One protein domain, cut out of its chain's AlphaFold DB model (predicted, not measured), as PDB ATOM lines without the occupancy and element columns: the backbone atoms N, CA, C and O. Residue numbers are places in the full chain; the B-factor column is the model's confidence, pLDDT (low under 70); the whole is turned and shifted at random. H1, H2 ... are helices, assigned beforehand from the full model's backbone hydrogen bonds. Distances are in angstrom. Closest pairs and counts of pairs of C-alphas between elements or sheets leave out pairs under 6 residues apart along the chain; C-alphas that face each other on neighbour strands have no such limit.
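This is residues 67 to 200 of the 433 residues of an uncharacterized protein of Hirundo rustica rustica (UniProt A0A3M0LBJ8). What shape is it? It is a rod, hairpin H2 and H3 with H1 loosely alongside H2. How large? The printed part, 134 residues with three named helices, is all helix and extended, radius of gyration of the C-alphas 22.8 A, spanning 83 by 22 by 20 A.

What begins? H1, residues 67 to 98, runs 46.9 A from C-alpha 67 at (-57.154, -17.575, 4.144). What follows? H2, residues 103 to 154, runs 76.0 A. H3, residues 161 to 199, runs 56.7 A to C-alpha 199 at (-93.924, -6.065, 3.662).

What touches? H2 and H3, a hairpin, touch at a shallow tilt of 4 degrees, opposite ways, closest at the C-alphas of Ala 119 and Ile 194, 6.0 A. H1 is near H2 but apart from H3. Backbones? Every O i to N i+4 pair is within hydrogen-bond range in H3, 25 of 28 in H1, 43 of 48 in H2.

Any cut? The printed part has no cut. Low confidence? Residues 98 to 104, among others, are under 70.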
ATOM      1  N   ALA A  67     -56.582 -16.572   3.249       57.06
ATOM      2  CA  ALA A  67     -57.154 -17.575   4.144       57.06
ATOM      3  C   ALA A  67     -57.558 -17.001   5.518       57.06
ATOM      4  O   ALA A  67     -58.614 -17.359   6.042       57.06
ATOM      5  N   ASP A  68     -56.777 -16.072   6.079       70.31
ATOM      6  CA  ASP A  68     -57.076 -15.423   7.361       70.31
ATOM      7  C   ASP A  68     -58.343 -14.556   7.266       70.31
ATOM      8  O   ASP A  68     -59.191 -14.587   8.161       70.31
ATOM      9  N   TYR A  69     -58.538 -13.851   6.144       67.06
ATOM     10  CA  TYR A  69     -59.760 -13.079   5.886       67.06
ATOM     11  C   TYR A  69     -61.001 -13.965   5.733       67.06
ATOM     12  O   TYR A  69     -62.067 -13.626   6.251       67.06
ATOM     13  N   LEU A  70     -60.879 -15.113   5.064       57.03
ATOM     14  CA  LEU A  70     -61.988 -16.054   4.882       57.03
ATOM     15  C   LEU A  70     -62.371 -16.762   6.187       57.03
ATOM     16  O   LEU A  70     -63.559 -16.920   6.483       57.03
ATOM     17  N   MET A  71     -61.388 -17.128   7.011       67.25
ATOM     18  CA  MET A  71     -61.637 -17.667   8.350       67.25
ATOM     19  C   MET A  71     -62.269 -16.611   9.264       67.25
ATOM     20  O   MET A  71     -63.223 -16.907   9.982       67.25
ATOM     21  N   ALA A  72     -61.831 -15.353   9.187       69.31
ATOM     22  CA  ALA A  72     -62.470 -14.259   9.916       69.31
ATOM     23  C   ALA A  72     -63.921 -14.018   9.451       69.31
ATOM     24  O   ALA A  72     -64.823 -13.866  10.279       69.31
ATOM     25  N   ALA A  73     -64.177 -14.034   8.140       58.78
ATOM     26  CA  ALA A  73     -65.509 -13.837   7.566       58.78
ATOM     27  C   ALA A  73     -66.477 -14.977   7.922       58.78
ATOM     28  O   ALA A  73     -67.617 -14.722   8.316       58.78
ATOM     29  N   THR A  74     -66.025 -16.230   7.853       58.19
ATOM     30  CA  THR A  74     -66.828 -17.399   8.249       58.19
ATOM     31  C   THR A  74     -67.118 -17.404   9.746       58.19
ATOM     32  O   THR A  74     -68.264 -17.626  10.139       58.19
ATOM     33  N   VAL A  75     -66.137 -17.070  10.592       69.00
ATOM     34  CA  VAL A  75     -66.347 -16.905  12.040       69.00
ATOM     35  C   VAL A  75     -67.375 -15.808  12.328       69.00
ATOM     36  O   VAL A  75     -68.227 -15.988  13.199       69.00
ATOM     37  N   ASN A  76     -67.349 -14.700  11.587       71.31
ATOM     38  CA  ASN A  76     -68.338 -13.636  11.739       71.31
ATOM     39  C   ASN A  76     -69.738 -14.080  11.304       71.31
ATOM     40  O   ASN A  76     -70.695 -13.831  12.035       71.31
ATOM     41  N   LEU A  77     -69.875 -14.807  10.192       62.72
ATOM     42  CA  LEU A  77     -71.166 -15.347   9.755       62.72
ATOM     43  C   LEU A  77     -71.749 -16.329  10.783       62.72
ATOM     44  O   LEU A  77     -72.925 -16.246  11.132       62.72
ATOM     45  N   VAL A  78     -70.910 -17.219  11.324       64.31
ATOM     46  CA  VAL A  78     -71.306 -18.190  12.357       64.31
ATOM     47  C   VAL A  78     -71.738 -17.497  13.650       64.31
ATOM     48  O   VAL A  78     -72.637 -17.993  14.322       64.31
ATOM     49  N   LYS A  79     -71.147 -16.348  13.994       71.62
ATOM     50  CA  LYS A  79     -71.573 -15.535  15.145       71.62
ATOM     51  C   LYS A  79     -72.861 -14.759  14.879       71.62
ATOM     52  O   LYS A  79     -73.642 -14.547  15.800       71.62
ATOM     53  N   PHE A  80     -73.090 -14.340  13.637       64.75
ATOM     54  CA  PHE A  80     -74.221 -13.487  13.284       64.75
ATOM     55  C   PHE A  80     -75.532 -14.266  13.133       64.75
ATOM     56  O   PHE A  80     -76.596 -13.747  13.460       64.75
ATOM     57  N   VAL A  81     -75.475 -15.525  12.684       68.50
ATOM     58  CA  VAL A  81     -76.675 -16.360  12.495       68.50
ATOM     59  C   VAL A  81     -77.446 -16.607  13.808       68.50
ATOM     60  O   VAL A  81     -78.651 -16.364  13.809       68.50
ATOM     61  N   PRO A  82     -76.821 -17.007  14.936       70.94
ATOM     62  CA  PRO A  82     -77.516 -17.150  16.218       70.94
ATOM     63  C   PRO A  82     -78.140 -15.841  16.701       70.94
ATOM     64  O   PRO A  82     -79.296 -15.830  17.102       70.94
ATOM     65  N   LEU A  83     -77.415 -14.723  16.571       73.56
ATOM     66  CA  LEU A  83     -77.920 -13.404  16.961       73.56
ATOM     67  C   LEU A  83     -79.136 -12.991  16.129       73.56
ATOM     68  O   LEU A  83     -80.097 -12.456  16.669       73.56
ATOM     69  N   MET A  84     -79.120 -13.268  14.824       68.56
ATOM     70  CA  MET A  84     -80.263 -13.026  13.947       68.56
ATOM     71  C   MET A  84     -81.462 -13.888  14.334       68.56
ATOM     72  O   MET A  84     -82.576 -13.376  14.372       68.56
ATOM     73  N   VAL A  85     -81.250 -15.169  14.654       71.12
ATOM     74  CA  VAL A  85     -82.322 -16.075  15.091       71.12
ATOM     75  C   VAL A  85     -82.911 -15.628  16.428       71.12
ATOM     76  O   VAL A  85     -84.133 -15.570  16.541       71.12
ATOM     77  N   ASP A  86     -82.084 -15.247  17.401       75.12
ATOM     78  CA  ASP A  86     -82.534 -14.772  18.715       75.12
ATOM     79  C   ASP A  86     -83.291 -13.446  18.609       75.12
ATOM     80  O   ASP A  86     -84.365 -13.284  19.193       75.12
ATOM     81  N   LEU A  87     -82.779 -12.501  17.815       75.50
ATOM     82  CA  LEU A  87     -83.439 -11.216  17.598       75.50
ATOM     83  C   LEU A  87     -84.781 -11.403  16.886       75.50
ATOM     84  O   LEU A  87     -85.754 -10.721  17.215       75.50
ATOM     85  N   PHE A  88     -84.846 -12.344  15.938       70.94
ATOM     86  CA  PHE A  88     -86.088 -12.689  15.263       70.94
ATOM     87  C   PHE A  88     -87.062 -13.342  16.241       70.94
ATOM     88  O   PHE A  88     -88.150 -12.812  16.401       70.94
ATOM     89  N   GLN A  89     -86.658 -14.396  16.959       74.06
ATOM     90  CA  GLN A  89     -87.468 -15.110  17.955       74.06
ATOM     91  C   GLN A  89     -88.054 -14.169  19.008       74.06
ATOM     92  O   GLN A  89     -89.271 -14.105  19.175       74.06
ATOM     93  N   VAL A  90     -87.213 -13.384  19.685       76.62
ATOM     94  CA  VAL A  90     -87.651 -12.518  20.785       76.62
ATOM     95  C   VAL A  90     -88.571 -11.410  20.280       76.62
ATOM     96  O   VAL A  90     -89.584 -11.116  20.915       76.62
ATOM     97  N   ARG A  91     -88.258 -10.795  19.133       77.06
ATOM     98  CA  ARG A  91     -89.080  -9.714  18.574       77.06
ATOM     99  C   ARG A  91     -90.397 -10.235  18.002       77.06
ATOM    100  O   ARG A  91     -91.409  -9.547  18.116       77.06
ATOM    101  N   TRP A  92     -90.397 -11.432  17.420       72.94
ATOM    102  CA  TRP A  92     -91.602 -12.064  16.887       72.94
ATOM    103  C   TRP A  92     -92.552 -12.524  17.980       72.94
ATOM    104  O   TRP A  92     -93.728 -12.187  17.923       72.94
ATOM    105  N   VAL A  93     -92.053 -13.253  18.982       76.00
ATOM    106  CA  VAL A  93     -92.878 -13.780  20.081       76.00
ATOM    107  C   VAL A  93     -93.555 -12.636  20.829       76.00
ATOM    108  O   VAL A  93     -94.769 -12.657  21.014       76.00
ATOM    109  N   ARG A  94     -92.804 -11.575  21.143       78.50
ATOM    110  CA  ARG A  94     -93.337 -10.401  21.845       78.50
ATOM    111  C   ARG A  94     -94.382  -9.649  21.014       78.50
ATOM    112  O   ARG A  94     -95.344  -9.117  21.558       78.50
ATOM    113  N   LYS A  95     -94.214  -9.617  19.684       74.44
ATOM    114  CA  LYS A  95     -95.215  -9.027  18.790       74.44
ATOM    115  C   LYS A  95     -96.447  -9.920  18.691       74.44
ATOM    116  O   LYS A  95     -97.536  -9.386  18.721       74.44
ATOM    117  N   LEU A  96     -96.313 -11.243  18.664       66.25
ATOM    118  CA  LEU A  96     -97.453 -12.161  18.609       66.25
ATOM    119  C   LEU A  96     -98.326 -12.107  19.878       66.25
ATOM    120  O   LEU A  96     -99.542 -12.239  19.788       66.25
ATOM    121  N   GLU A  97     -97.728 -11.872  21.050       70.56
ATOM    122  CA  GLU A  97     -98.459 -11.731  22.320       70.56
ATOM    123  C   GLU A  97     -99.335 -10.476  22.370       70.56
ATOM    124  O   GLU A  97    -100.449 -10.523  22.889       70.56
ATOM    125  N   HIS A  98     -98.877  -9.375  21.773       66.94
ATOM    126  CA  HIS A  98     -99.633  -8.123  21.746       66.94
ATOM    127  C   HIS A  98    -100.899  -8.203  20.872       66.94
ATOM    128  O   HIS A  98    -101.840  -7.446  21.065       66.94
ATOM    129  N   TRP A  99    -100.961  -9.160  19.944       64.62
ATOM    130  CA  TRP A  99    -102.054  -9.300  18.975       64.62
ATOM    131  C   TRP A  99    -103.257 -10.082  19.510       64.62
ATOM    132  O   TRP A  99    -104.207 -10.343  18.778       64.62
ATOM    133  N   LYS A 100    -103.221 -10.491  20.780       65.00
ATOM    134  CA  LYS A 100    -104.231 -11.369  21.376       65.00
ATOM    135  C   LYS A 100    -105.451 -10.630  21.958       65.00
ATOM    136  O   LYS A 100    -106.312 -11.305  22.506       65.00
ATOM    137  N   MET A 101    -105.524  -9.296  21.885       55.22
ATOM    138  CA  MET A 101    -106.459  -8.507  22.713       55.22
ATOM    139  C   MET A 101    -107.678  -7.873  22.012       55.22
ATOM    140  O   MET A 101    -108.610  -7.539  22.729       55.22
ATOM    141  N   ASP A 102    -107.778  -7.817  20.677       64.44
ATOM    142  CA  ASP A 102    -108.941  -7.191  20.010       64.44
ATOM    143  C   ASP A 102    -109.752  -8.206  19.179       64.44
ATOM    144  O   ASP A 102    -109.288  -8.699  18.147       64.44
ATOM    145  N   SER A 103    -110.973  -8.544  19.622       60.78
ATOM    146  CA  SER A 103    -111.805  -9.587  18.988       60.78
ATOM    147  C   SER A 103    -112.416  -9.181  17.645       60.78
ATOM    148  O   SER A 103    -112.731 -10.049  16.835       60.78
ATOM    149  N   ASP A 104    -112.525  -7.886  17.350       67.81
ATOM    150  CA  ASP A 104    -113.131  -7.402  16.098       67.81
ATOM    151  C   ASP A 104    -112.219  -7.604  14.872       67.81
ATOM    152  O   ASP A 104    -112.625  -7.397  13.728       67.81
ATOM    153  N   GLN A 105    -110.984  -8.067  15.095       72.81
ATOM    154  CA  GLN A 105    -109.988  -8.355  14.063       72.81
ATOM    155  C   GLN A 105    -109.766  -9.856  13.804       72.81
ATOM    156  O   GLN A 105    -108.784 -10.218  13.156       72.81
ATOM    157  N   GLU A 106    -110.648 -10.746  14.269       81.19
ATOM    158  CA  GLU A 106    -110.422 -12.204  14.271       81.19
ATOM    159  C   GLU A 106    -110.082 -12.802  12.886       81.19
ATOM    160  O   GLU A 106    -109.183 -13.646  12.763       81.19
ATOM    161  N   GLU A 107    -110.729 -12.339  11.809       82.19
ATOM    162  CA  GLU A 107    -110.448 -12.838  10.454       82.19
ATOM    163  C   GLU A 107    -109.070 -12.379   9.942       82.19
ATOM    164  O   GLU A 107    -108.309 -13.164   9.362       82.19
ATOM    165  N   GLU A 108    -108.704 -11.125  10.210       79.81
ATOM    166  CA  GLU A 108    -107.396 -10.567   9.857       79.81
ATOM    167  C   GLU A 108    -106.282 -11.202  10.700       79.81
ATOM    168  O   GLU A 108    -105.216 -11.539  10.178       79.81
ATOM    169  N   ALA A 109    -106.544 -11.457  11.985       79.69
ATOM    170  CA  ALA A 109    -105.642 -12.172  12.879       79.69
ATOM    171  C   ALA A 109    -105.386 -13.603  12.383       79.69
ATOM    172  O   ALA A 109    -104.236 -14.047  12.329       79.69
ATOM    173  N   THR A 110    -106.427 -14.309  11.932       85.06
ATOM    174  CA  THR A 110    -106.296 -15.662  11.367       85.06
ATOM    175  C   THR A 110    -105.471 -15.659  10.077       85.06
ATOM    176  O   THR A 110    -104.606 -16.519   9.883       85.06
ATOM    177  N   ARG A 111    -105.665 -14.663   9.201       82.88
ATOM    178  CA  ARG A 111    -104.867 -14.511   7.973       82.88
ATOM    179  C   ARG A 111    -103.401 -14.190   8.265       82.88
ATOM    180  O   ARG A 111    -102.517 -14.847   7.707       82.88
ATOM    181  N   ARG A 112    -103.130 -13.244   9.169       80.62
ATOM    182  CA  ARG A 112    -101.764 -12.899   9.599       80.62
ATOM    183  C   ARG A 112    -101.061 -14.069  10.270       80.62
ATOM    184  O   ARG A 112     -99.878 -14.278  10.025       80.62
ATOM    185  N   ARG A 113    -101.789 -14.882  11.037       85.38
ATOM    186  CA  ARG A 113    -101.270 -16.132  11.603       85.38
ATOM    187  C   ARG A 113    -100.847 -17.122  10.519       85.38
ATOM    188  O   ARG A 113     -99.762 -17.681  10.602       85.38
ATOM    189  N   LYS A 114    -101.642 -17.309   9.465       88.62
ATOM    190  CA  LYS A 114    -101.263 -18.208   8.365       88.62
ATOM    191  C   LYS A 114    -100.000 -17.729   7.635       88.62
ATOM    192  O   LYS A 114     -99.113 -18.519   7.334       88.62
ATOM    193  N   GLN A 115     -99.897 -16.423   7.395       83.69
ATOM    194  CA  GLN A 115     -98.718 -15.805   6.781       83.69
ATOM    195  C   GLN A 115     -97.481 -15.901   7.684       83.69
ATOM    196  O   GLN A 115     -96.371 -16.127   7.202       83.69
ATOM    197  N   ALA A 116     -97.676 -15.772   8.999       83.44
ATOM    198  CA  ALA A 116     -96.651 -16.007  10.004       83.44
ATOM    199  C   ALA A 116     -96.105 -17.434   9.946       83.44
ATOM    200  O   ALA A 116     -94.893 -17.627   9.928       83.44
ATOM    201  N   GLU A 117     -96.998 -18.421   9.894       87.69
ATOM    202  CA  GLU A 117     -96.644 -19.839   9.821       87.69
ATOM    203  C   GLU A 117     -95.879 -20.157   8.525       87.69
ATOM    204  O   GLU A 117     -94.880 -20.876   8.553       87.69
ATOM    205  N   GLU A 118     -96.271 -19.559   7.396       87.94
ATOM    206  CA  GLU A 118     -95.557 -19.704   6.122       87.94
ATOM    207  C   GLU A 118     -94.155 -19.072   6.166       87.94
ATOM    208  O   GLU A 118     -93.163 -19.713   5.802       87.94
ATOM    209  N   ALA A 119     -94.038 -17.850   6.699       83.31
ATOM    210  CA  ALA A 119     -92.748 -17.187   6.897       83.31
ATOM    211  C   ALA A 119     -91.846 -17.965   7.873       83.31
ATOM    212  O   ALA A 119     -90.635 -18.070   7.658       83.31
ATOM    213  N   GLN A 120     -92.427 -18.557   8.920       86.56
ATOM    214  CA  GLN A 120     -91.717 -19.412   9.864       86.56
ATOM    215  C   GLN A 120     -91.188 -20.681   9.181       86.56
ATOM    216  O   GLN A 120     -90.048 -21.076   9.429       86.56
ATOM    217  N   GLY A 121     -91.972 -21.299   8.292       89.19
ATOM    218  CA  GLY A 121     -91.531 -22.440   7.487       89.19
ATOM    219  C   GLY A 121     -90.311 -22.112   6.618       89.19
ATOM    220  O   GLY A 121     -89.330 -22.861   6.617       89.19
ATOM    221  N   LEU A 122     -90.326 -20.957   5.944       85.69
ATOM    222  CA  LEU A 122     -89.188 -20.478   5.149       85.69
ATOM    223  C   LEU A 122     -87.950 -20.207   6.012       85.69
ATOM    224  O   LEU A 122     -86.837 -20.563   5.621       85.69
ATOM    225  N   LEU A 123     -88.130 -19.635   7.203       83.31
ATOM    226  CA  LEU A 123     -87.036 -19.388   8.140       83.31
ATOM    227  C   LEU A 123     -86.383 -20.694   8.619       83.31
ATOM    228  O   LEU A 123     -85.155 -20.794   8.650       83.31
ATOM    229  N   TRP A 124     -87.179 -21.716   8.945       87.06
ATOM    230  CA  TRP A 124     -86.651 -23.035   9.305       87.06
ATOM    231  C   TRP A 124     -85.881 -23.682   8.155       87.06
ATOM    232  O   TRP A 124     -84.808 -24.247   8.372       87.06
ATOM    233  N   HIS A 125     -86.385 -23.561   6.926       87.06
ATOM    234  CA  HIS A 125     -85.690 -24.055   5.741       87.06
ATOM    235  C   HIS A 125     -84.351 -23.333   5.509       87.06
ATOM    236  O   HIS A 125     -83.337 -23.975   5.207       87.06
ATOM    237  N   LEU A 126     -84.320 -22.014   5.721       81.88
ATOM    238  CA  LEU A 126     -83.107 -21.201   5.650       81.88
ATOM    239  C   LEU A 126     -82.071 -21.663   6.680       81.88
ATOM    240  O   LEU A 126     -80.916 -21.907   6.335       81.88
ATOM    241  N   LEU A 127     -82.491 -21.849   7.933       83.25
ATOM    242  CA  LEU A 127     -81.616 -22.305   9.008       83.25
ATOM    243  C   LEU A 127     -81.060 -23.708   8.734       83.25
ATOM    244  O   LEU A 127     -79.862 -23.936   8.905       83.25
ATOM    245  N   ALA A 128     -81.897 -24.634   8.261       85.88
ATOM    246  CA  ALA A 128     -81.466 -25.977   7.878       85.88
ATOM    247  C   ALA A 128     -80.419 -25.939   6.752       85.88
ATOM    248  O   ALA A 128     -79.413 -26.649   6.807       85.88
ATOM    249  N   THR A 129     -80.618 -25.063   5.764       81.94
ATOM    250  CA  THR A 129     -79.662 -24.838   4.673       81.94
ATOM    251  C   THR A 129     -78.342 -24.268   5.194       81.94
ATOM    252  O   THR A 129     -77.281 -24.779   4.842       81.94
ATOM    253  N   CYS A 130     -78.385 -23.281   6.093       79.62
ATOM    254  CA  CYS A 130     -77.196 -22.723   6.745       79.62
ATOM    255  C   CYS A 130     -76.424 -23.774   7.555       79.62
ATOM    256  O   CYS A 130     -75.199 -23.838   7.477       79.62
ATOM    257  N   MET A 131     -77.125 -24.622   8.312       82.50
ATOM    258  CA  MET A 131     -76.499 -25.692   9.093       82.50
ATOM    259  C   MET A 131     -75.823 -26.728   8.190       82.50
ATOM    260  O   MET A 131     -74.686 -27.106   8.453       82.50
ATOM    261  N   ARG A 132     -76.459 -27.115   7.078       82.06
ATOM    262  CA  ARG A 132     -75.844 -28.008   6.083       82.06
ATOM    263  C   ARG A 132     -74.643 -27.359   5.389       82.06
ATOM    264  O   ARG A 132     -73.621 -28.006   5.194       82.06
ATOM    265  N   ALA A 133     -74.726 -26.069   5.064       77.94
ATOM    266  CA  ALA A 133     -73.602 -25.318   4.506       77.94
ATOM    267  C   ALA A 133     -72.417 -25.234   5.485       77.94
ATOM    268  O   ALA A 133     -71.267 -25.191   5.057       77.94
ATOM    269  N   ARG A 134     -72.679 -25.275   6.797       79.94
ATOM    270  CA  ARG A 134     -71.644 -25.315   7.835       79.94
ATOM    271  C   ARG A 134     -70.892 -26.650   7.884       79.94
ATOM    272  O   ARG A 134     -69.744 -26.659   8.312       79.94
ATOM    273  N   GLU A 135     -71.480 -27.756   7.431       84.00
ATOM    274  CA  GLU A 135     -70.795 -29.061   7.355       84.00
ATOM    275  C   GLU A 135     -69.741 -29.109   6.239       84.00
ATOM    276  O   GLU A 135     -68.735 -29.812   6.358       84.00
ATOM    277  N   PHE A 136     -69.942 -28.331   5.174       79.25
ATOM    278  CA  PHE A 136     -69.062 -28.301   4.009       79.25
ATOM    279  C   PHE A 136     -67.593 -27.945   4.338       79.25
ATOM    280  O   PHE A 136     -66.722 -28.734   3.963       79.25
ATOM    281  N   PRO A 137     -67.271 -26.862   5.082       78.50
ATOM    282  CA  PRO A 137     -65.887 -26.564   5.463       78.50
ATOM    283  C   PRO A 137     -65.224 -27.667   6.288       78.50
ATOM    284  O   PRO A 137     -64.041 -27.930   6.096       78.50
ATOM    285  N   TYR A 138     -65.960 -28.353   7.169       82.06
ATOM    286  CA  TYR A 138     -65.391 -29.455   7.952       82.06
ATOM    287  C   TYR A 138     -65.031 -30.656   7.069       82.06
ATOM    288  O   TYR A 138     -63.976 -31.264   7.256       82.06
ATOM    289  N   ASN A 139     -65.874 -30.982   6.083       84.56
ATOM    290  CA  ASN A 139     -65.579 -32.042   5.118       84.56
ATOM    291  C   ASN A 139     -64.366 -31.671   4.254       84.56
ATOM    292  O   ASN A 139     -63.446 -32.474   4.100       84.56
ATOM    293  N   LEU A 140     -64.319 -30.424   3.777       80.25
ATOM    294  CA  LEU A 140     -63.205 -29.926   2.980       80.25
ATOM    295  C   LEU A 140     -61.886 -29.947   3.761       80.25
ATOM    296  O   LEU A 140     -60.873 -30.419   3.253       80.25
ATOM    297  N   GLN A 141     -61.902 -29.517   5.022       83.81
ATOM    298  CA  GLN A 141     -60.730 -29.566   5.892       83.81
ATOM    299  C   GLN A 141     -60.251 -31.007   6.128       83.81
ATOM    300  O   GLN A 141     -59.048 -31.261   6.154       83.81
ATOM    301  N   GLY A 142     -61.180 -31.962   6.243       87.94
ATOM    302  CA  GLY A 142     -60.855 -33.388   6.299       87.94
ATOM    303  C   GLY A 142     -60.152 -33.881   5.033       87.94
ATOM    304  O   GLY A 142     -59.129 -34.562   5.125       87.94
ATOM    305  N   GLN A 143     -60.646 -33.491   3.854       84.88
ATOM    306  CA  GLN A 143     -60.001 -33.821   2.578       84.88
ATOM    307  C   GLN A 143     -58.612 -33.187   2.459       84.88
ATOM    308  O   GLN A 143     -57.680 -33.854   2.015       84.88
ATOM    309  N   LEU A 144     -58.441 -31.947   2.926       82.38
ATOM    310  CA  LEU A 144     -57.142 -31.275   2.942       82.38
ATOM    311  C   LEU A 144     -56.140 -31.944   3.907       82.38
ATOM    312  O   LEU A 144     -55.029 -32.224   3.462       82.38
ATOM    313  N   CYS A 145     -56.502 -32.297   5.161       86.94
ATOM    314  CA  CYS A 145     -55.599 -33.065   6.065       86.94
ATOM    315  C   CYS A 145     -55.264 -34.437   5.427       86.94
ATOM    316  O   CYS A 145     -54.115 -34.870   5.485       86.94
ATOM    317  N   TYR A 146     -56.199 -35.095   4.725       87.38
ATOM    318  CA  TYR A 146     -55.913 -36.353   4.017       87.38
ATOM    319  C   TYR A 146     -54.924 -36.189   2.849       87.38
ATOM    320  O   TYR A 146     -53.974 -36.966   2.725       87.38
ATOM    321  N   ILE A 147     -55.119 -35.180   1.995       83.19
ATOM    322  CA  ILE A 147     -54.204 -34.869   0.887       83.19
ATOM    323  C   ILE A 147     -52.820 -34.514   1.440       83.19
ATOM    324  O   ILE A 147     -51.825 -35.058   0.968       83.19
ATOM    325  N   GLU A 148     -52.744 -33.683   2.481       84.62
ATOM    326  CA  GLU A 148     -51.480 -33.306   3.120       84.62
ATOM    327  C   GLU A 148     -50.710 -34.532   3.635       84.62
ATOM    328  O   GLU A 148     -49.508 -34.661   3.388       84.62
ATOM    329  N   ILE A 149     -51.395 -35.464   4.308       86.62
ATOM    330  CA  ILE A 149     -50.787 -36.705   4.807       86.62
ATOM    331  C   ILE A 149     -50.230 -37.548   3.651       86.62
ATOM    332  O   ILE A 149     -49.091 -38.013   3.732       86.62
ATOM    333  N   ASN A 150     -50.989 -37.716   2.562       84.44
ATOM    334  CA  ASN A 150     -50.523 -38.467   1.392       84.44
ATOM    335  C   ASN A 150     -49.294 -37.817   0.749       84.44
ATOM    336  O   ASN A 150     -48.332 -38.503   0.407       84.44
ATOM    337  N   LEU A 151     -49.289 -36.490   0.632       81.31
ATOM    338  CA  LEU A 151     -48.173 -35.750   0.050       81.31
ATOM    339  C   LEU A 151     -46.917 -35.816   0.903       81.31
ATOM    340  O   LEU A 151     -45.821 -35.982   0.368       81.31
ATOM    341  N   ARG A 152     -47.069 -35.757   2.227       82.50
ATOM    342  CA  ARG A 152     -45.961 -35.944   3.166       82.50
ATOM    343  C   ARG A 152     -45.315 -37.323   3.003       82.50
ATOM    344  O   ARG A 152     -44.101 -37.430   3.112       82.50
ATOM    345  N   GLY A 153     -46.105 -38.350   2.681       84.50
ATOM    346  CA  GLY A 153     -45.597 -39.685   2.350       84.50
ATOM    347  C   GLY A 153     -44.923 -39.788   0.974       84.50
ATOM    348  O   GLY A 153     -44.055 -40.632   0.784       84.50
ATOM    349  N   MET A 154     -45.288 -38.932   0.013       77.62
ATOM    350  CA  MET A 154     -44.758 -38.958  -1.360       77.62
ATOM    351  C   MET A 154     -43.523 -38.070  -1.580       77.62
ATOM    352  O   MET A 154     -42.870 -38.178  -2.621       77.62
ATOM    353  N   GLN A 155     -43.182 -37.208  -0.617       65.44
ATOM    354  CA  GLN A 155     -42.114 -36.209  -0.734       65.44
ATOM    355  C   GLN A 155     -40.705 -36.814  -0.927       65.44
ATOM    356  O   GLN A 155     -39.790 -36.104  -1.338       65.44
ATOM    357  N   GLU A 156     -40.521 -38.122  -0.717       66.25
ATOM    358  CA  GLU A 156     -39.246 -38.810  -0.973       66.25
ATOM    359  C   GLU A 156     -39.000 -39.162  -2.457       66.25
ATOM    360  O   GLU A 156     -37.875 -39.518  -2.808       66.25
ATOM    361  N   ALA A 157     -40.003 -39.068  -3.346       63.72
ATOM    362  CA  ALA A 157     -39.929 -39.741  -4.650       63.72
ATOM    363  C   ALA A 157     -39.865 -38.850  -5.907       63.72
ATOM    364  O   ALA A 157     -39.385 -39.337  -6.932       63.72
ATOM    365  N   SER A 158     -40.332 -37.592  -5.907       62.19
ATOM    366  CA  SER A 158     -40.304 -36.785  -7.144       62.19
ATOM    367  C   SER A 158     -40.449 -35.267  -6.935       62.19
ATOM    368  O   SER A 158     -41.357 -34.838  -6.220       62.19
ATOM    369  N   PRO A 159     -39.616 -34.440  -7.601       74.62
ATOM    370  CA  PRO A 159     -39.689 -32.978  -7.553       74.62
ATOM    371  C   PRO A 159     -40.877 -32.362  -8.316       74.62
ATOM    372  O   PRO A 159     -41.106 -31.168  -8.157       74.62
ATOM    373  N   ASP A 160     -41.645 -33.140  -9.092       74.44
ATOM    374  CA  ASP A 160     -42.795 -32.644  -9.882       74.44
ATOM    375  C   ASP A 160     -44.138 -32.673  -9.114       74.44
ATOM    376  O   ASP A 160     -45.141 -32.110  -9.550       74.44
ATOM    377  N   VAL A 161     -44.175 -33.313  -7.940       71.56
ATOM    378  CA  VAL A 161     -45.367 -33.403  -7.076       71.56
ATOM    379  C   VAL A 161     -45.911 -32.047  -6.573       71.56
ATOM    380  O   VAL A 161     -47.133 -31.916  -6.517       71.56
ATOM    381  N   PRO A 162     -45.107 -31.020  -6.219       76.50
ATOM    382  CA  PRO A 162     -45.648 -29.788  -5.642       76.50
ATOM    383  C   PRO A 162     -46.523 -28.980  -6.614       76.50
ATOM    384  O   PRO A 162     -47.457 -28.324  -6.166       76.50
ATOM    385  N   GLU A 163     -46.291 -29.051  -7.927       78.88
ATOM    386  CA  GLU A 163     -47.051 -28.250  -8.899       78.88
ATOM    387  C   GLU A 163     -48.480 -28.781  -9.097       78.88
ATOM    388  O   GLU A 163     -49.437 -28.007  -9.121       78.88
ATOM    389  N   ALA A 164     -48.652 -30.108  -9.121       76.00
ATOM    390  CA  ALA A 164     -49.974 -30.739  -9.171       76.00
ATOM    391  C   ALA A 164     -50.808 -30.451  -7.908       76.00
ATOM    392  O   ALA A 164     -52.026 -30.300  -7.983       76.00
ATOM    393  N   VAL A 165     -50.152 -30.342  -6.751       76.25
ATOM    394  CA  VAL A 165     -50.807 -30.011  -5.479       76.25
ATOM    395  C   VAL A 165     -51.265 -28.567  -5.453       76.25
ATOM    396  O   VAL A 165     -52.403 -28.306  -5.083       76.25
ATOM    397  N   VAL A 166     -50.403 -27.633  -5.861       81.69
ATOM    398  CA  VAL A 166     -50.762 -26.213  -5.939       81.69
ATOM    399  C   VAL A 166     -51.941 -26.016  -6.895       81.69
ATOM    400  O   VAL A 166     -52.871 -25.287  -6.561       81.69
ATOM    401  N   ALA A 167     -51.955 -26.720  -8.031       84.31
ATOM    402  CA  ALA A 167     -53.092 -26.707  -8.949       84.31
ATOM    403  C   ALA A 167     -54.380 -27.249  -8.298       84.31
ATOM    404  O   ALA A 167     -55.425 -26.610  -8.393       84.31
ATOM    405  N   ALA A 168     -54.309 -28.377  -7.584       76.88
ATOM    406  CA  ALA A 168     -55.468 -28.955  -6.900       76.88
ATOM    407  C   ALA A 168     -56.007 -28.055  -5.773       76.88
ATOM    408  O   ALA A 168     -57.219 -27.926  -5.614       76.88
ATOM    409  N   VAL A 169     -55.126 -27.406  -5.004       79.94
ATOM    410  CA  VAL A 169     -55.525 -26.434  -3.972       79.94
ATOM    411  C   VAL A 169     -56.215 -25.229  -4.613       79.94
ATOM    412  O   VAL A 169     -57.281 -24.837  -4.149       79.94
ATOM    413  N   ALA A 170     -55.680 -24.704  -5.720       85.62
ATOM    414  CA  ALA A 170     -56.299 -23.595  -6.444       85.62
ATOM    415  C   ALA A 170     -57.698 -23.949  -6.993       85.62
ATOM    416  O   ALA A 170     -58.610 -23.125  -6.939       85.62
ATOM    417  N   GLU A 171     -57.903 -25.177  -7.484       82.06
ATOM    418  CA  GLU A 171     -59.231 -25.647  -7.911       82.06
ATOM    419  C   GLU A 171     -60.219 -25.745  -6.738       82.06
ATOM    420  O   GLU A 171     -61.384 -25.365  -6.872       82.06
ATOM    421  N   VAL A 172     -59.758 -26.222  -5.579       77.31
ATOM    422  CA  VAL A 172     -60.571 -26.312  -4.360       77.31
ATOM    423  C   VAL A 172     -60.971 -24.926  -3.847       77.31
ATOM    424  O   VAL A 172     -62.133 -24.725  -3.488       77.31
ATOM    425  N   GLU A 173     -60.043 -23.970  -3.831       82.50
ATOM    426  CA  GLU A 173     -60.316 -22.582  -3.441       82.50
ATOM    427  C   GLU A 173     -61.350 -21.929  -4.368       82.50
ATOM    428  O   GLU A 173     -62.308 -21.316  -3.893       82.50
ATOM    429  N   LEU A 174     -61.223 -22.138  -5.683       87.69
ATOM    430  CA  LEU A 174     -62.184 -21.632  -6.661       87.69
ATOM    431  C   LEU A 174     -63.585 -22.229  -6.450       87.69
ATOM    432  O   LEU A 174     -64.584 -21.507  -6.444       87.69
ATOM    433  N   LEU A 175     -63.668 -23.547  -6.238       79.62
ATOM    434  CA  LEU A 175     -64.936 -24.230  -5.981       79.62
ATOM    435  C   LEU A 175     -65.586 -23.734  -4.680       79.62
ATOM    436  O   LEU A 175     -66.810 -23.577  -4.608       79.62
ATOM    437  N   TRP A 176     -64.771 -23.463  -3.659       80.69
ATOM    438  CA  TRP A 176     -65.223 -22.881  -2.404       80.69
ATOM    439  C   TRP A 176     -65.832 -21.491  -2.616       80.69
ATOM    440  O   TRP A 176     -66.966 -21.261  -2.186       80.69
ATOM    441  N   GLU A 177     -65.145 -20.587  -3.320       84.00
ATOM    442  CA  GLU A 177     -65.660 -19.245  -3.614       84.00
ATOM    443  C   GLU A 177     -66.972 -19.280  -4.403       84.00
ATOM    444  O   GLU A 177     -67.931 -18.590  -4.040       84.00
ATOM    445  N   ASP A 178     -67.064 -20.117  -5.436       79.00
ATOM    446  CA  ASP A 178     -68.295 -20.255  -6.214       79.00
ATOM    447  C   ASP A 178     -69.451 -20.799  -5.366       79.00
ATOM    448  O   ASP A 178     -70.576 -20.290  -5.450       79.00
ATOM    449  N   SER A 179     -69.178 -21.767  -4.484       73.00
ATOM    450  CA  SER A 179     -70.177 -22.292  -3.549       73.00
ATOM    451  C   SER A 179     -70.655 -21.223  -2.558       73.00
ATOM    452  O   SER A 179     -71.861 -21.072  -2.346       73.00
ATOM    453  N   ALA A 180     -69.738 -20.414  -2.019       78.94
ATOM    454  CA  ALA A 180     -70.049 -19.340  -1.084       78.94
ATOM    455  C   ALA A 180     -70.886 -18.243  -1.757       78.94
ATOM    456  O   ALA A 180     -71.860 -17.742  -1.180       78.94
ATOM    457  N   ARG A 181     -70.570 -17.900  -3.011       83.81
ATOM    458  CA  ARG A 181     -71.349 -16.943  -3.809       83.81
ATOM    459  C   ARG A 181     -72.739 -17.473  -4.143       83.81
ATOM    460  O   ARG A 181     -73.707 -16.714  -4.059       83.81
ATOM    461  N   LEU A 182     -72.856 -18.751  -4.505       80.25
ATOM    462  CA  LEU A 182     -74.145 -19.388  -4.772       80.25
ATOM    463  C   LEU A 182     -75.019 -19.422  -3.513       80.25
ATOM    464  O   LEU A 182     -76.180 -19.015  -3.572       80.25
ATOM    465  N   ALA A 183     -74.447 -19.827  -2.376       76.12
ATOM    466  CA  ALA A 183     -75.127 -19.821  -1.086       76.12
ATOM    467  C   ALA A 183     -75.609 -18.411  -0.732       76.12
ATOM    468  O   ALA A 183     -76.787 -18.220  -0.454       76.12
ATOM    469  N   THR A 184     -74.745 -17.401  -0.848       81.75
ATOM    470  CA  THR A 184     -75.104 -16.001  -0.575       81.75
ATOM    471  C   THR A 184     -76.271 -15.531  -1.444       81.75
ATOM    472  O   THR A 184     -77.216 -14.939  -0.930       81.75
ATOM    473  N   ARG A 185     -76.261 -15.830  -2.751       85.94
ATOM    474  CA  ARG A 185     -77.379 -15.481  -3.648       85.94
ATOM    475  C   ARG A 185     -78.681 -16.160  -3.241       85.94
ATOM    476  O   ARG A 185     -79.718 -15.505  -3.248       85.94
ATOM    477  N   HIS A 186     -78.629 -17.442  -2.885       83.31
ATOM    478  CA  HIS A 186     -79.814 -18.170  -2.440       83.31
ATOM    479  C   HIS A 186     -80.350 -17.609  -1.117       83.31
ATOM    480  O   HIS A 186     -81.548 -17.374  -0.999       83.31
ATOM    481  N   LEU A 187     -79.473 -17.345  -0.141       80.81
ATOM    482  CA  LEU A 187     -79.847 -16.768   1.152       80.81
ATOM    483  C   LEU A 187     -80.495 -15.389   0.980       80.81
ATOM    484  O   LEU A 187     -81.546 -15.132   1.561       80.81
ATOM    485  N   LEU A 188     -79.899 -14.521   0.157       84.56
ATOM    486  CA  LEU A 188     -80.453 -13.199  -0.139       84.56
ATOM    487  C   LEU A 188     -81.797 -13.289  -0.868       84.56
ATOM    488  O   LEU A 188     -82.704 -12.534  -0.537       84.56
ATOM    489  N   GLY A 189     -81.951 -14.230  -1.804       87.75
ATOM    490  CA  GLY A 189     -83.228 -14.480  -2.476       87.75
ATOM    491  C   GLY A 189     -84.326 -14.893  -1.495       87.75
ATOM    492  O   GLY A 189     -85.383 -14.273  -1.461       87.75
ATOM    493  N   THR A 190     -84.049 -15.870  -0.626       83.94
ATOM    494  CA  THR A 190     -85.011 -16.316   0.395       83.94
ATOM    495  C   THR A 190     -85.341 -15.212   1.403       83.94
ATOM    496  O   THR A 190     -86.495 -15.069   1.802       83.94
ATOM    497  N   LEU A 191     -84.356 -14.406   1.813       82.00
ATOM    498  CA  LEU A 191     -84.590 -13.258   2.693       82.00
ATOM    499  C   LEU A 191     -85.478 -12.201   2.032       82.00
ATOM    500  O   LEU A 191     -86.352 -11.646   2.698       82.00
ATOM    501  N   GLU A 192     -85.287 -11.941   0.739       87.94
ATOM    502  CA  GLU A 192     -86.130 -11.014  -0.013       87.94
ATOM    503  C   GLU A 192     -87.559 -11.549  -0.162       87.94
ATOM    504  O   GLU A 192     -88.510 -10.793   0.018       87.94
ATOM    505  N   ASP A 193     -87.740 -12.853  -0.387       84.00
ATOM    506  CA  ASP A 193     -89.068 -13.475  -0.418       84.00
ATOM    507  C   ASP A 193     -89.790 -13.341   0.931       84.00
ATOM    508  O   ASP A 193     -90.955 -12.939   0.974       84.00
ATOM    509  N   ILE A 194     -89.088 -13.587   2.044       82.31
ATOM    510  CA  ILE A 194     -89.624 -13.374   3.398       82.31
ATOM    511  C   ILE A 194     -89.976 -11.898   3.599       82.31
ATOM    512  O   ILE A 194     -91.062 -11.579   4.082       82.31
ATOM    513  N   ARG A 195     -89.091 -10.974   3.205       85.75
ATOM    514  CA  ARG A 195     -89.348  -9.537   3.317       85.75
ATOM    515  C   ARG A 195     -90.563  -9.130   2.492       85.75
ATOM    516  O   ARG A 195     -91.384  -8.373   3.002       85.75
ATOM    517  N   ARG A 196     -90.710  -9.631   1.264       87.50
ATOM    518  CA  ARG A 196     -91.853  -9.345   0.387       87.50
ATOM    519  C   ARG A 196     -93.147  -9.894   0.969       87.50
ATOM    520  O   ARG A 196     -94.154  -9.196   0.934       87.50
ATOM    521  N   LEU A 197     -93.114 -11.097   1.540       84.19
ATOM    522  CA  LEU A 197     -94.253 -11.653   2.264       84.19
ATOM    523  C   LEU A 197     -94.627 -10.752   3.440       84.19
ATOM    524  O   LEU A 197     -95.784 -10.387   3.556       84.19
ATOM    525  N   LEU A 198     -93.675 -10.322   4.267       82.25
ATOM    526  CA  LEU A 198     -93.966  -9.496   5.446       82.25
ATOM    527  C   LEU A 198     -94.325  -8.035   5.121       82.25
ATOM    528  O   LEU A 198     -95.040  -7.401   5.893       82.25
ATOM    529  N   SER A 199     -93.812  -7.490   4.015       84.62
ATOM    530  CA  SER A 199     -93.924  -6.065   3.662       84.62
ATOM    531  C   SER A 199     -95.037  -5.758   2.674       84.62
ATOM    532  O   SER A 199     -95.209  -4.593   2.345       84.62
ATOM    533  N   ASN A 200     -95.747  -6.757   2.152       83.31
ATOM    534  CA  ASN A 200     -96.913  -6.518   1.316       83.31
ATOM    535  C   ASN A 200     -98.135  -6.422   2.248       83.31
ATOM    536  O   ASN A 200     -98.713  -7.468   2.568       83.31
TER     537      ASN A 200